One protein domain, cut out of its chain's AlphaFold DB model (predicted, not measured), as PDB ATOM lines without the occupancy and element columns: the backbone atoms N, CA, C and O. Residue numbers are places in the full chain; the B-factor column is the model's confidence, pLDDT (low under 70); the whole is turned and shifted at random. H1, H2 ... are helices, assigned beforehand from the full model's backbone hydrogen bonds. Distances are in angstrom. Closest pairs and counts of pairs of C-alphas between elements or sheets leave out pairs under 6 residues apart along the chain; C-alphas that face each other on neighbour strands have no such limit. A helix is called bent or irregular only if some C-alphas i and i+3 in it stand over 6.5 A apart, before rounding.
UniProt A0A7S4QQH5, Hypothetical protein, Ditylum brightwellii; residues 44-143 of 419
ATOM      1  N   GLU A  44      35.458 -56.501 -29.951       93.88
ATOM      2  CA  GLU A  44      35.736 -55.834 -31.230       93.88
ATOM      3  C   GLU A  44      34.978 -54.506 -31.372       93.88
ATOM      4  O   GLU A  44      35.577 -53.476 -31.674       93.88
ATOM      5  N   GLU A  45      33.671 -54.506 -31.093       91.56
ATOM      6  CA  GLU A  45      32.842 -53.294 -31.122       91.56
ATOM      7  C   GLU A  45      33.257 -52.312 -30.024       91.56
ATOM      8  O   GLU A  45      33.302 -51.097 -30.230       91.56
ATOM      9  N   TYR A  46      33.592 -52.848 -28.851       92.38
ATOM     10  CA  TYR A  46      33.984 -52.052 -27.702       92.38
ATOM     11  C   TYR A  46      35.326 -51.346 -27.915       92.38
ATOM     12  O   TYR A  46      35.436 -50.163 -27.606       92.38
ATOM     13  N   ALA A  47      36.313 -52.023 -28.511       93.75
ATOM     14  CA  ALA A  47      37.620 -51.438 -28.808       93.75
ATOM     15  C   ALA A  47      37.520 -50.238 -29.765       93.75
ATOM     16  O   ALA A  47      38.188 -49.222 -29.560       93.75
ATOM     17  N   LEU A  48      36.648 -50.314 -30.778       94.62
ATOM     18  CA  LEU A  48      36.384 -49.187 -31.681       94.62
ATOM     19  C   LEU A  48      35.771 -47.999 -30.935       94.62
ATOM     20  O   LEU A  48      36.133 -46.848 -31.186       94.62
ATOM     21  N   LEU A  49      34.864 -48.271 -29.994       95.38
ATOM     22  CA  LEU A  49      34.236 -47.234 -29.186       95.38
ATOM     23  C   LEU A  49      35.218 -46.596 -28.195       95.38
ATOM     24  O   LEU A  49      35.227 -45.376 -28.049       95.38
ATOM     25  N   GLU A  50      36.072 -47.388 -27.548       94.94
ATOM     26  CA  GLU A  50      37.155 -46.887 -26.695       94.94
ATOM     27  C   GLU A  50      38.120 -46.002 -27.480       94.94
ATOM     28  O   GLU A  50      38.463 -44.910 -27.023       94.94
ATOM     29  N   GLN A  51      38.504 -46.429 -28.686       94.44
ATOM     30  CA  GLN A  51      39.357 -45.644 -29.571       94.44
ATOM     31  C   GLN A  51      38.672 -44.337 -29.994       94.44
ATOM     32  O   GLN A  51      39.302 -43.280 -29.979       94.44
ATOM     33  N   PHE A  52      37.381 -44.383 -30.335       95.38
ATOM     34  CA  PHE A  52      36.596 -43.195 -30.669       95.38
ATOM     35  C   PHE A  52      36.535 -42.200 -29.503       95.38
ATOM     36  O   PHE A  52      36.786 -41.006 -29.696       95.38
ATOM     37  N   VAL A  53      36.237 -42.681 -28.293       96.12
ATOM     38  CA  VAL A  53      36.169 -41.863 -27.075       96.12
ATOM     39  C   VAL A  53      37.531 -41.247 -26.761       96.12
ATOM     40  O   VAL A  53      37.612 -40.038 -26.538       96.12
ATOM     41  N   ALA A  54      38.602 -42.042 -26.811       94.62
ATOM     42  CA  ALA A  54      39.960 -41.559 -26.607       94.62
ATOM     43  C   ALA A  54      40.313 -40.467 -27.627       94.62
ATOM     44  O   ALA A  54      40.603 -39.335 -27.241       94.62
ATOM     45  N   ASN A  55      40.189 -40.742 -28.926       93.56
ATOM     46  CA  ASN A  55      40.516 -39.772 -29.974       93.56
ATOM     47  C   ASN A  55      39.712 -38.471 -29.829       93.56
ATOM     48  O   ASN A  55      40.269 -37.377 -29.950       93.56
ATOM     49  N   SER A  56      38.418 -38.579 -29.511       95.00
ATOM     50  CA  SER A  56      37.539 -37.427 -29.302       95.00
ATOM     51  C   SER A  56      38.010 -36.556 -28.137       95.00
ATOM     52  O   SER A  56      38.073 -35.337 -28.279       95.00
ATOM     53  N   VAL A  57      38.393 -37.149 -27.004       95.12
ATOM     54  CA  VAL A  57      38.905 -36.408 -25.839       95.12
ATOM     55  C   VAL A  57      40.287 -35.815 -26.122       95.12
ATOM     56  O   VAL A  57      40.507 -34.634 -25.861       95.12
ATOM     57  N   GLN A  58      41.202 -36.592 -26.710       92.19
ATOM     58  CA  GLN A  58      42.564 -36.143 -27.018       92.19
ATOM     59  C   GLN A  58      42.585 -34.962 -27.986       92.19
ATOM     60  O   GLN A  58      43.421 -34.069 -27.841       92.19
ATOM     61  N   SER A  59      41.656 -34.941 -28.946       92.44
ATOM     62  CA  SER A  59      41.555 -33.878 -29.948       92.44
ATOM     63  C   SER A  59      41.462 -32.484 -29.353       92.44
ATOM     64  O   SER A  59      42.018 -31.544 -29.910       92.44
ATOM     65  N   GLN A  60      40.839 -32.359 -28.181       93.62
ATOM     66  CA  GLN A  60      40.630 -31.076 -27.524       93.62
ATOM     67  C   GLN A  60      41.925 -30.458 -26.977       93.62
ATOM     68  O   GLN A  60      41.944 -29.289 -26.600       93.62
ATOM     69  N   HIS A  61      43.014 -31.230 -26.939       90.62
ATOM     70  CA  HIS A  61      44.339 -30.774 -26.521       90.62
ATOM     71  C   HIS A  61      45.313 -30.558 -27.685       90.62
ATOM     72  O   HIS A  61      46.429 -30.085 -27.458       90.62
ATOM     73  N   LEU A  62      44.936 -30.909 -28.917       89.00
ATOM     74  CA  LEU A  62      45.787 -30.703 -30.084       89.00
ATOM     75  C   LEU A  62      45.644 -29.257 -30.567       89.00
ATOM     76  O   LEU A  62      44.542 -28.786 -30.827       89.00
ATOM     77  N   LYS A  63      46.767 -28.546 -30.698       85.88
ATOM     78  CA  LYS A  63      46.811 -27.265 -31.412       85.88
ATOM     79  C   LYS A  63      47.134 -27.571 -32.876       85.88
ATOM     80  O   LYS A  63      48.173 -28.191 -33.097       85.88
ATOM     81  N   PRO A  64      46.299 -27.177 -33.853       82.62
ATOM     82  CA  PRO A  64      46.619 -27.395 -35.259       82.62
ATOM     83  C   PRO A  64      47.886 -26.605 -35.597       82.62
ATOM     84  O   PRO A  64      47.922 -25.388 -35.417       82.62
ATOM     85  N   SER A  65      48.946 -27.297 -36.019       84.12
ATOM     86  CA  SER A  65      50.209 -26.660 -36.400       84.12
ATOM     87  C   SER A  65      50.321 -26.461 -37.913       84.12
ATOM     88  O   SER A  65      50.971 -25.511 -38.338       84.12
ATOM     89  N   ASN A  66      49.621 -27.281 -38.715       87.06
ATOM     90  CA  ASN A  66      49.615 -27.246 -40.184       87.06
ATOM     91  C   ASN A  66      48.212 -27.522 -40.782       87.06
ATOM     92  O   ASN A  66      47.376 -28.161 -40.149       87.06
ATOM     93  N   GLY A  67      47.961 -27.118 -42.036       82.62
ATOM     94  CA  GLY A  67      46.634 -27.224 -42.680       82.62
ATOM     95  C   GLY A  67      46.083 -28.650 -42.892       82.62
ATOM     96  O   GLY A  67      44.873 -28.842 -42.941       82.62
ATOM     97  N   GLU A  68      46.928 -29.685 -42.972       78.94
ATOM     98  CA  GLU A  68      46.444 -31.082 -42.986       78.94
ATOM     99  C   GLU A  68      45.980 -31.560 -41.599       78.94
ATOM    100  O   GLU A  68      45.080 -32.397 -41.492       78.94
ATOM    101  N   GLU A  69      46.554 -31.006 -40.528       81.50
ATOM    102  CA  GLU A  69      46.135 -31.290 -39.152       81.50
ATOM    103  C   GLU A  69      44.800 -30.623 -38.824       81.50
ATOM    104  O   GLU A  69      44.054 -31.139 -37.997       81.50
ATOM    105  N   GLU A  70      44.464 -29.531 -39.515       86.88
ATOM    106  CA  GLU A  70      43.197 -28.818 -39.357       86.88
ATOM    107  C   GLU A  70      41.995 -29.716 -39.683       86.88
ATOM    108  O   GLU A  70      41.084 -29.834 -38.868       86.88
ATOM    109  N   LYS A  71      42.029 -30.464 -40.795       84.69
ATOM    110  CA  LYS A  71      40.943 -31.405 -41.142       84.69
ATOM    111  C   LYS A  71      40.772 -32.520 -40.109       84.69
ATOM    112  O   LYS A  71      39.649 -32.846 -39.726       84.69
ATOM    113  N   ARG A  72      41.880 -33.103 -39.636       80.69
ATOM    114  CA  ARG A  72      41.846 -34.147 -38.592       80.69
ATOM    115  C   ARG A  72      41.322 -33.592 -37.271       80.69
ATOM    116  O   ARG A  72      40.565 -34.265 -36.576       80.69
ATOM    117  N   TYR A  73      41.704 -32.363 -36.944       85.62
ATOM    118  CA  TYR A  73      41.205 -31.645 -35.782       85.62
ATOM    119  C   TYR A  73      39.694 -31.389 -35.888       85.62
ATOM    120  O   TYR A  73      38.971 -31.668 -34.937       85.62
ATOM    121  N   GLU A  74      39.188 -30.955 -37.045       88.44
ATOM    122  CA  GLU A  74      37.748 -30.758 -37.278       88.44
ATOM    123  C   GLU A  74      36.932 -32.052 -37.141       88.44
ATOM    124  O   GLU A  74      35.833 -32.045 -36.582       88.44
ATOM    125  N   GLU A  75      37.431 -33.173 -37.663       86.62
ATOM    126  CA  GLU A  75      36.781 -34.481 -37.512       86.62
ATOM    127  C   GLU A  75      36.748 -34.931 -36.050       86.62
ATOM    128  O   GLU A  75      35.718 -35.389 -35.552       86.62
ATOM    129  N   ALA A  76      37.848 -34.747 -35.329       83.94
ATOM    130  CA  ALA A  76      37.930 -35.169 -33.942       83.94
ATOM    131  C   ALA A  76      37.153 -34.230 -32.990       83.94
ATOM    132  O   ALA A  76      36.523 -34.695 -32.037       83.94
ATOM    133  N   ALA A  77      37.071 -32.935 -33.313       90.25
ATOM    134  CA  ALA A  77      36.182 -31.986 -32.650       90.25
ATOM    135  C   ALA A  77      34.704 -32.366 -32.840       90.25
ATOM    136  O   ALA A  77      33.928 -32.312 -31.885       90.25
ATOM    137  N   ARG A  78      34.315 -32.831 -34.039       94.88
ATOM    138  CA  ARG A  78      32.974 -33.395 -34.279       94.88
ATOM    139  C   ARG A  78      32.701 -34.614 -33.393       94.88
ATOM    140  O   ARG A  78      31.609 -34.708 -32.839       94.88
ATOM    141  N   GLY A  79      33.688 -35.491 -33.198       95.12
ATOM    142  CA  GLY A  79      33.589 -36.622 -32.267       95.12
ATOM    143  C   GLY A  79      33.318 -36.183 -30.823       95.12
ATOM    144  O   GLY A  79      32.396 -36.680 -30.179       95.12
ATOM    145  N   TYR A  80      34.042 -35.172 -30.338       96.31
ATOM    146  CA  TYR A  80      33.824 -34.622 -28.998       96.31
ATOM    147  C   TYR A  80      32.439 -33.976 -28.830       96.31
ATOM    148  O   TYR A  80      31.780 -34.172 -27.807       96.31
ATOM    149  N   HIS A  81      31.951 -33.254 -29.843       96.38
ATOM    150  CA  HIS A  81      30.584 -32.725 -29.843       96.38
ATOM    151  C   HIS A  81      29.529 -33.835 -29.839       96.38
ATOM    152  O   HIS A  81      28.571 -33.743 -29.076       96.38
ATOM    153  N   ALA A  82      29.740 -34.914 -30.595       96.75
ATOM    154  CA  ALA A  82      28.850 -36.071 -30.575       96.75
ATOM    155  C   ALA A  82      28.778 -36.724 -29.182       96.75
ATOM    156  O   ALA A  82      27.694 -37.101 -28.744       96.75
ATOM    157  N   LEU A  83      29.898 -36.797 -28.448       96.81
ATOM    158  CA  LEU A  83      29.900 -37.264 -27.053       96.81
ATOM    159  C   LEU A  83      29.074 -36.350 -26.137       96.81
ATOM    160  O   LEU A  83      28.290 -36.835 -25.320       96.81
ATOM    161  N   LEU A  84      29.235 -35.030 -26.274       97.06
ATOM    162  CA  LEU A  84      28.452 -34.058 -25.507       97.06
ATOM    163  C   LEU A  84      26.955 -34.193 -25.797       97.06
ATOM    164  O   LEU A  84      26.158 -34.213 -24.859       97.06
ATOM    165  N   ASP A  85      26.582 -34.310 -27.069       96.25
ATOM    166  CA  ASP A  85      25.190 -34.440 -27.491       96.25
ATOM    167  C   ASP A  85      24.582 -35.765 -27.030       96.25
ATOM    168  O   ASP A  85      23.454 -35.770 -26.539       96.25
ATOM    169  N   LEU A  86      25.336 -36.868 -27.074       95.50
ATOM    170  CA  LEU A  86      24.878 -38.164 -26.575       95.50
ATOM    171  C   LEU A  86      24.539 -38.113 -25.076       95.50
ATOM    172  O   LEU A  86      23.469 -38.567 -24.671       95.50
ATOM    173  N   ILE A  87      25.403 -37.512 -24.249       95.62
ATOM    174  CA  ILE A  87      25.178 -37.394 -22.793       95.62
ATOM    175  C   ILE A  87      24.081 -36.364 -22.476       95.62
ATOM    176  O   ILE A  87      23.307 -36.532 -21.526       95.62
ATOM    177  N   ARG A  88      23.989 -35.291 -23.271       94.75
ATOM    178  CA  ARG A  88      22.986 -34.236 -23.099       94.75
ATOM    179  C   ARG A  88      21.584 -34.707 -23.482       94.75
ATOM    180  O   ARG A  88      20.658 -34.505 -22.700       94.75
ATOM    181  N   LEU A  89      21.423 -35.271 -24.678       91.75
ATOM    182  CA  LEU A  89      20.130 -35.674 -25.238       91.75
ATOM    183  C   LEU A  89      19.655 -37.010 -24.668       91.75
ATOM    184  O   LEU A  89      18.457 -37.196 -24.462       91.75
ATOM    185  N   ARG A  90      20.601 -37.909 -24.359       91.00
ATOM    186  CA  ARG A  90      20.346 -39.262 -23.840       91.00
ATOM    187  C   ARG A  90      19.474 -40.092 -24.779       91.00
ATOM    188  O   ARG A  90      18.734 -40.943 -24.311       91.00
ATOM    189  N   ASP A  91      19.582 -39.814 -26.082       88.50
ATOM    190  CA  ASP A  91      18.677 -40.301 -27.131       88.50
ATOM    191  C   ASP A  91      18.697 -41.820 -27.366       88.50
ATOM    192  O   ASP A  91      17.763 -42.399 -27.919       88.50
ATOM    193  N   ASP A  92      19.789 -42.453 -26.963       90.88
ATOM    194  CA  ASP A  92      20.038 -43.873 -27.135       90.88
ATOM    195  C   ASP A  92      20.702 -44.381 -25.855       90.88
ATOM    196  O   ASP A  92      21.870 -44.089 -25.577       90.88
ATOM    197  N   ALA A  93      19.931 -45.105 -25.039       89.88
ATOM    198  CA  ALA A  93      20.392 -45.618 -23.755       89.88
ATOM    199  C   ALA A  93      21.545 -46.621 -23.915       89.88
ATOM    200  O   ALA A  93      22.455 -46.641 -23.085       89.88
ATOM    201  N   MET A  94      21.540 -47.413 -24.992       91.31
ATOM    202  CA  MET A  94      22.571 -48.410 -25.274       91.31
ATOM    203  C   MET A  94      23.870 -47.751 -25.726       91.31
ATOM    204  O   MET A  94      24.934 -48.078 -25.194       91.31
ATOM    205  N   ALA A  95      23.795 -46.789 -26.649       93.69
ATOM    206  CA  ALA A  95      24.959 -46.010 -27.055       93.69
ATOM    207  C   ALA A  95      25.533 -45.233 -25.865       93.69
ATOM    208  O   ALA A  95      26.728 -45.328 -25.600       93.69
ATOM    209  N   LEU A  96      24.684 -44.547 -25.089       95.25
ATOM    210  CA  LEU A  96      25.104 -43.816 -23.894       95.25
ATOM    211  C   LEU A  96      25.801 -44.739 -22.894       95.25
ATOM    212  O   LEU A  96      26.906 -44.445 -22.449       95.25
ATOM    213  N   ARG A  97      25.196 -45.885 -22.575       95.12
ATOM    214  CA  ARG A  97      25.780 -46.894 -21.690       95.12
ATOM    215  C   ARG A  97      27.154 -47.346 -22.174       95.12
ATOM    216  O   ARG A  97      28.103 -47.342 -21.391       95.12
ATOM    217  N   ASN A  98      27.268 -47.733 -23.442       95.62
ATOM    218  CA  ASN A  98      28.522 -48.222 -24.005       95.62
ATOM    219  C   ASN A  98      29.585 -47.117 -24.015       95.62
ATOM    220  O   ASN A  98      30.739 -47.389 -23.702       95.62
ATOM    221  N   THR A  99      29.197 -45.868 -24.290       96.75
ATOM    222  CA  THR A  99      30.087 -44.707 -24.209       96.75
ATOM    223  C   THR A  99      30.565 -44.458 -22.781       96.75
ATOM    224  O   THR A  99      31.753 -44.232 -22.592       96.75
ATOM    225  N   LEU A 100      29.700 -44.543 -21.765       96.56
ATOM    226  CA  LEU A 100      30.104 -44.381 -20.359       96.56
ATOM    227  C   LEU A 100      31.065 -45.491 -19.916       96.56
ATOM    228  O   LEU A 100      32.050 -45.216 -19.229       96.56
ATOM    229  N   LEU A 101      30.811 -46.735 -20.336       95.69
ATOM    230  CA  LEU A 101      31.734 -47.848 -20.118       95.69
ATOM    231  C   LEU A 101      33.078 -47.568 -20.804       95.69
ATOM    232  O   LEU A 101      34.113 -47.623 -20.140       95.69
ATOM    233  N   ALA A 102      33.063 -47.190 -22.085       96.12
ATOM    234  CA  ALA A 102      34.268 -46.893 -22.852       96.12
ATOM    235  C   ALA A 102      35.053 -45.723 -22.243       96.12
ATOM    236  O   ALA A 102      36.269 -45.803 -22.122       96.12
ATOM    237  N   MET A 103      34.389 -44.666 -21.765       96.06
ATOM    238  CA  MET A 103      35.038 -43.574 -21.028       96.06
ATOM    239  C   MET A 103      35.767 -44.070 -19.779       96.06
ATOM    240  O   MET A 103      36.830 -43.550 -19.461       96.06
ATOM    241  N   ARG A 104      35.221 -45.078 -19.088       95.31
ATOM    242  CA  ARG A 104      35.823 -45.661 -17.884       95.31
ATOM    243  C   ARG A 104      37.083 -46.474 -18.187       95.31
ATOM    244  O   ARG A 104      38.003 -46.468 -17.377       95.31
ATOM    245  N   THR A 105      37.097 -47.224 -19.288       92.38
ATOM    246  CA  THR A 105      38.145 -48.222 -19.578       92.38
ATOM    247  C   THR A 105      39.144 -47.797 -20.649       92.38
ATOM    248  O   THR A 105      40.223 -48.380 -20.720       92.38
ATOM    249  N   SER A 106      38.830 -46.773 -21.442       88.12
ATOM    250  CA  SER A 106      39.701 -46.301 -22.518       88.12
ATOM    251  C   SER A 106      41.022 -45.729 -21.994       88.12
ATOM    252  O   SER A 106      41.075 -44.898 -21.081       88.12
ATOM    253  N   CYS A 107      42.100 -46.154 -22.650       83.56
ATOM    254  CA  CYS A 107      43.457 -45.660 -22.457       83.56
ATOM    255  C   CYS A 107      44.004 -45.147 -23.790       83.56
ATOM    256  O   CYS A 107      43.723 -45.716 -24.846       83.56
ATOM    257  N   PHE A 108      44.815 -44.093 -23.754       77.38
ATOM    258  CA  PHE A 108      45.511 -43.623 -24.946       77.38
ATOM    259  C   PHE A 108      46.580 -44.632 -25.359       77.38
ATOM    260  O   PHE A 108      47.425 -45.024 -24.550       77.38
ATOM    261  N   ALA A 109      46.580 -45.021 -26.632       71.06
ATOM    262  CA  ALA A 109      47.675 -45.786 -27.210       71.06
ATOM    263  C   ALA A 109      48.914 -44.875 -27.310       71.06
ATOM    264  O   ALA A 109      49.094 -44.153 -28.289       71.06
ATOM    265  N   SER A 110      49.752 -44.863 -26.271       69.44
ATOM    266  CA  SER A 110      51.049 -44.186 -26.327       69.44
ATOM    267  C   SER A 110      51.989 -45.003 -27.210       69.44
ATOM    268  O   SER A 110      52.349 -46.126 -26.869       69.44
ATOM    269  N   SER A 111      52.388 -44.448 -28.356       58.06
ATOM    270  CA  SER A 111      53.356 -45.086 -29.256       58.06
ATOM    271  C   SER A 111      54.803 -44.980 -28.763       58.06
ATOM    272  O   SER A 111      55.679 -45.635 -29.322       58.06
ATOM    273  N   THR A 112      55.077 -44.168 -27.736       61.41
ATOM    274  CA  THR A 112      56.447 -43.786 -27.356       61.41
ATOM    275  C   THR A 112      56.861 -44.194 -25.947       61.41
ATOM    276  O   THR A 112      58.051 -44.149 -25.640       61.41
ATOM    277  N   THR A 113      55.939 -44.646 -25.094       55.84
ATOM    278  CA  THR A 113      56.275 -45.097 -23.737       55.84
ATOM    279  C   THR A 113      55.854 -46.543 -23.526       55.84
ATOM    280  O   THR A 113      54.673 -46.860 -23.457       55.84
ATOM    281  N   ALA A 114      56.838 -47.424 -23.329       63.03
ATOM    282  CA  ALA A 114      56.640 -48.818 -22.919       63.03
ATOM    283  C   ALA A 114      55.990 -48.972 -21.519       63.03
ATOM    284  O   ALA A 114      55.870 -50.082 -21.009       63.03
ATOM    285  N   GLY A 115      55.571 -47.870 -20.890       57.00
ATOM    286  CA  GLY A 115      54.826 -47.841 -19.639       57.00
ATOM    287  C   GLY A 115      53.494 -47.124 -19.840       57.00
ATOM    288  O   GLY A 115      53.495 -45.956 -20.219       57.00
ATOM    289  N   GLY A 116      52.406 -47.864 -19.602       69.19
ATOM    290  CA  GLY A 116      51.034 -47.416 -19.324       69.19
ATOM    291  C   GLY A 116      50.516 -46.204 -20.099       69.19
ATOM    292  O   GLY A 116      50.833 -45.068 -19.762       69.19
ATOM    293  N   GLY A 117      49.635 -46.435 -21.075       81.12
ATOM    294  CA  GLY A 117      48.831 -45.360 -21.657       81.12
ATOM    295  C   GLY A 117      48.061 -44.592 -20.579       81.12
ATOM    296  O   GLY A 117      47.504 -45.198 -19.663       81.12
ATOM    297  N   GLU A 118      48.037 -43.262 -20.676       89.12
ATOM    298  CA  GLU A 118      47.218 -42.426 -19.796       89.12
ATOM    299  C   GLU A 118      45.736 -42.786 -20.007       89.12
ATOM    300  O   GLU A 118      45.296 -42.997 -21.140       89.12
ATOM    301  N   SER A 119      44.955 -42.910 -18.931       93.25
ATOM    302  CA  SER A 119      43.520 -43.175 -19.073       93.25
ATOM    303  C   SER A 119      42.796 -41.925 -19.568       93.25
ATOM    304  O   SER A 119      43.145 -40.798 -19.205       93.25
ATOM    305  N   VAL A 120      41.736 -42.111 -20.356       94.50
ATOM    306  CA  VAL A 120      40.883 -40.999 -20.802       94.50
ATOM    307  C   VAL A 120      40.326 -40.233 -19.603       94.50
ATOM    308  O   VAL A 120      40.312 -39.002 -19.606       94.50
ATOM    309  N   LEU A 121      39.950 -40.950 -18.541       94.19
ATOM    310  CA  LEU A 121      39.521 -40.346 -17.284       94.19
ATOM    311  C   LEU A 121      40.585 -39.443 -16.672       94.19
ATOM    312  O   LEU A 121      40.255 -38.330 -16.271       94.19
ATOM    313  N   HIS A 122      41.843 -39.879 -16.622       93.50
ATOM    314  CA  HIS A 122      42.926 -39.056 -16.097       93.50
ATOM    315  C   HIS A 122      43.122 -37.787 -16.937       93.50
ATOM    316  O   HIS A 122      43.263 -36.704 -16.376       93.50
ATOM    317  N   THR A 123      43.028 -37.870 -18.266       94.25
ATOM    318  CA  THR A 123      43.097 -36.671 -19.116       94.25
ATOM    319  C   THR A 123      41.925 -35.718 -18.875       94.25
ATOM    320  O   THR A 123      42.153 -34.521 -18.699       94.25
ATOM    321  N   ILE A 124      40.690 -36.225 -18.780       94.94
ATOM    322  CA  ILE A 124      39.508 -35.401 -18.471       94.94
ATOM    323  C   ILE A 124      39.648 -34.740 -17.091       94.94
ATOM    324  O   ILE A 124      39.280 -33.579 -16.909       94.94
ATOM    325  N   ALA A 125      40.154 -35.490 -16.111       92.06
ATOM    326  CA  ALA A 125      40.125 -35.123 -14.705       92.06
ATOM    327  C   ALA A 125      41.330 -34.281 -14.254       92.06
ATOM    328  O   ALA A 125      41.172 -33.346 -13.462       92.06
ATOM    329  N   CYS A 126      42.533 -34.617 -14.716       87.88
ATOM    330  CA  CYS A 126      43.797 -34.155 -14.139       87.88
ATOM    331  C   CYS A 126      44.595 -33.221 -15.047       87.88
ATOM    332  O   CYS A 126      45.417 -32.458 -14.538       87.88
ATOM    333  N   ARG A 127      44.374 -33.240 -16.366       84.44
ATOM    334  CA  ARG A 127      45.167 -32.417 -17.287       84.44
ATOM    335  C   ARG A 127      44.914 -30.925 -17.032       84.44
ATOM    336  O   ARG A 127      43.799 -30.519 -16.703       84.44
ATOM    337  N   GLY A 128      45.969 -30.108 -17.156       76.38
ATOM    338  CA  GLY A 128      46.005 -28.701 -16.712       76.38
ATOM    339  C   GLY A 128      44.883 -27.804 -17.256       76.38
ATOM    340  O   GLY A 128      44.521 -26.819 -16.618       76.38
ATOM    341  N   ASP A 129      44.253 -28.196 -18.363       82.75
ATOM    342  CA  ASP A 129      43.153 -27.476 -19.002       82.75
ATOM    343  C   ASP A 129      41.768 -28.027 -18.625       82.75
ATOM    344  O   ASP A 129      40.938 -28.309 -19.488       82.75
ATOM    345  N   ARG A 130      41.445 -28.124 -17.326       82.06
ATOM    346  CA  ARG A 130      40.105 -28.570 -16.859       82.06
ATOM    347  C   ARG A 130      38.939 -27.814 -17.509       82.06
ATOM    348  O   ARG A 130      37.832 -28.336 -17.620       82.06
ATOM    349  N   ARG A 131      39.179 -26.573 -17.946       91.00
ATOM    350  CA  ARG A 131      38.192 -25.731 -18.641       91.00
ATOM    351  C   ARG A 131      37.719 -26.342 -19.960       91.00
ATOM    352  O   ARG A 131      36.562 -26.151 -20.317       91.00
ATOM    353  N   VAL A 132      38.576 -27.103 -20.638       94.06
ATOM    354  CA  VAL A 132      38.268 -27.758 -21.917       94.06
ATOM    355  C   VAL A 132      37.182 -28.820 -21.737       94.06
ATOM    356  O   VAL A 132      36.223 -28.886 -22.509       94.06
ATOM    357  N   HIS A 133      37.262 -29.592 -20.652       95.62
ATOM    358  CA  HIS A 133      36.300 -30.657 -20.362       95.62
ATOM    359  C   HIS A 133      35.180 -30.261 -19.398       95.62
ATOM    360  O   HIS A 133      34.312 -31.080 -19.103       95.62
ATOM    361  N   ALA A 134      35.121 -28.999 -18.961       95.50
ATOM    362  CA  ALA A 134      34.142 -28.535 -17.977       95.50
ATOM    363  C   ALA A 134      32.686 -28.839 -18.377       95.50
ATOM    364  O   ALA A 134      31.893 -29.247 -17.531       95.50
ATOM    365  N   ARG A 135      32.335 -28.702 -19.665       96.62
ATOM    366  CA  ARG A 135      30.984 -29.026 -20.170       96.62
ATOM    367  C   ARG A 135      30.671 -30.520 -20.098       96.62
ATOM    368  O   ARG A 135      29.587 -30.887 -19.656       96.62
ATOM    369  N   LEU A 136      31.619 -31.368 -20.495       96.81
ATOM    370  CA  LEU A 136      31.469 -32.822 -20.442       96.81
ATOM    371  C   LEU A 136      31.297 -33.290 -18.995       96.81
ATOM    372  O   LEU A 136      30.343 -33.996 -18.678       96.81
ATOM    373  N   ILE A 137      32.167 -32.810 -18.105       96.75
ATOM    374  CA  ILE A 137      32.111 -33.087 -16.667       96.75
ATOM    375  C   ILE A 137      30.771 -32.627 -16.090       96.75
ATOM    376  O   ILE A 137      30.127 -33.374 -15.361       96.75
ATOM    377  N   HIS A 138      30.312 -31.428 -16.450       96.38
ATOM    378  CA  HIS A 138      29.020 -30.910 -16.013       96.38
ATOM    379  C   HIS A 138      27.852 -31.806 -16.438       96.38
ATOM    380  O   HIS A 138      26.968 -32.079 -15.629       96.38
ATOM    381  N   TYR A 139      27.844 -32.288 -17.685       97.06
ATOM    382  CA  TYR A 139      26.794 -33.183 -18.166       97.06
ATOM    383  C   TYR A 139      26.834 -34.556 -17.496       97.06
ATOM    384  O   TYR A 139      25.775 -35.061 -17.129       97.06
ATOM    385  N   ILE A 140      28.022 -35.117 -17.258       96.94
ATOM    386  CA  ILE A 140      28.182 -36.370 -16.505       96.94
ATOM    387  C   ILE A 140      27.674 -36.185 -15.072       96.94
ATOM    388  O   ILE A 140      26.821 -36.939 -14.611       96.94
ATOM    389  N   LEU A 141      28.131 -35.146 -14.372       96.44
ATOM    390  CA  LEU A 141      27.760 -34.903 -12.978       96.44
ATOM    391  C   LEU A 141      26.306 -34.472 -12.790       96.44
ATOM    392  O   LEU A 141      25.837 -34.532 -11.671       96.44
ATOM    393  N   ARG A 142      25.580 -34.044 -13.827       95.12
ATOM    394  CA  ARG A 142      24.134 -33.751 -13.743       95.12
ATOM    395  C   ARG A 142      23.263 -34.825 -14.387       95.12
ATOM    396  O   ARG A 142      22.054 -34.640 -14.565       95.12
ATOM    397  N   MET A 143      23.859 -35.947 -14.782       94.94
ATOM    398  CA  MET A 143      23.107 -37.034 -15.379       94.94
ATOM    399  C   MET A 143      22.266 -37.757 -14.328       94.94
ATOM    400  O   MET A 143      22.766 -38.147 -13.277       94.94
TER     401      MET A 143
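AT A GLANCE: This is residues 44 to 143 of the 419 residues of the protein "Hypothetical protein" of Ditylum brightwellii (UniProt A0A7S4QQH5). What shape does the longest helix belong to? H2, H1 and H3 make a triangle, and H4 and H5 cover one face of it, H4 alongside H1 and H5 alongside H2. What is the make-up? The printed part has 100 residues with five named helices, H1 to H5 in chain order, and no named strand; its class is all helix. How compact is it? It is compact, with a radius of gyration of the C-alphas of 13.6 A, and spans 36 by 30 by 28 A.

IN THESE COORDINATES: Where is the longest helix? H2, residues 67 to 89, measures 32.8 A and begins at C-alpha 67 (46.634, -27.224, -42.680). Where are the others? H1 is residues 44 to 59, 22.8 A, from C-alpha 44 (35.736, -55.834, -31.230); H3 is 93 to 105, 18.4 A. H4 is 120 to 126, 10.0 A; H5 is 130 to 141, 14.4 A, irregular, with C-alphas 132 and 135 7.6 A apart.

HOW THE PARTS SIT: What touches H2? Residues 52 to 59 of H1 touch it, closest C-alphas Ser 56 and Tyr 80, 4.7 A, at a steep tilt of 68 degrees, only just short of perpendicular. H5 touches it with residues 135 to 140 alone, closest C-alphas Leu 84 and Leu 136, 6.0 A, at a shallow tilt of 27 degrees. Which helices are apart? H2 and H4 are, as are H3 and H5, and H1 and H5 are only just apart, with their closest C-alphas 8.4 A from each other. Are the backbones helical? Each O i to N i+4 pair is within hydrogen-bond range in H1, H3 and H4, 17 of 19 in H2 and 6 of 8 in H5.

THE WHOLE: How far does it reach? The C-alphas farthest apart, Asp 91 and Ala 114, are 39.1 A apart. Is it continuous and confident? The printed part has no cut; the link H3 to H4 is long, and its residues 110 to 116 have pLDDT under 70.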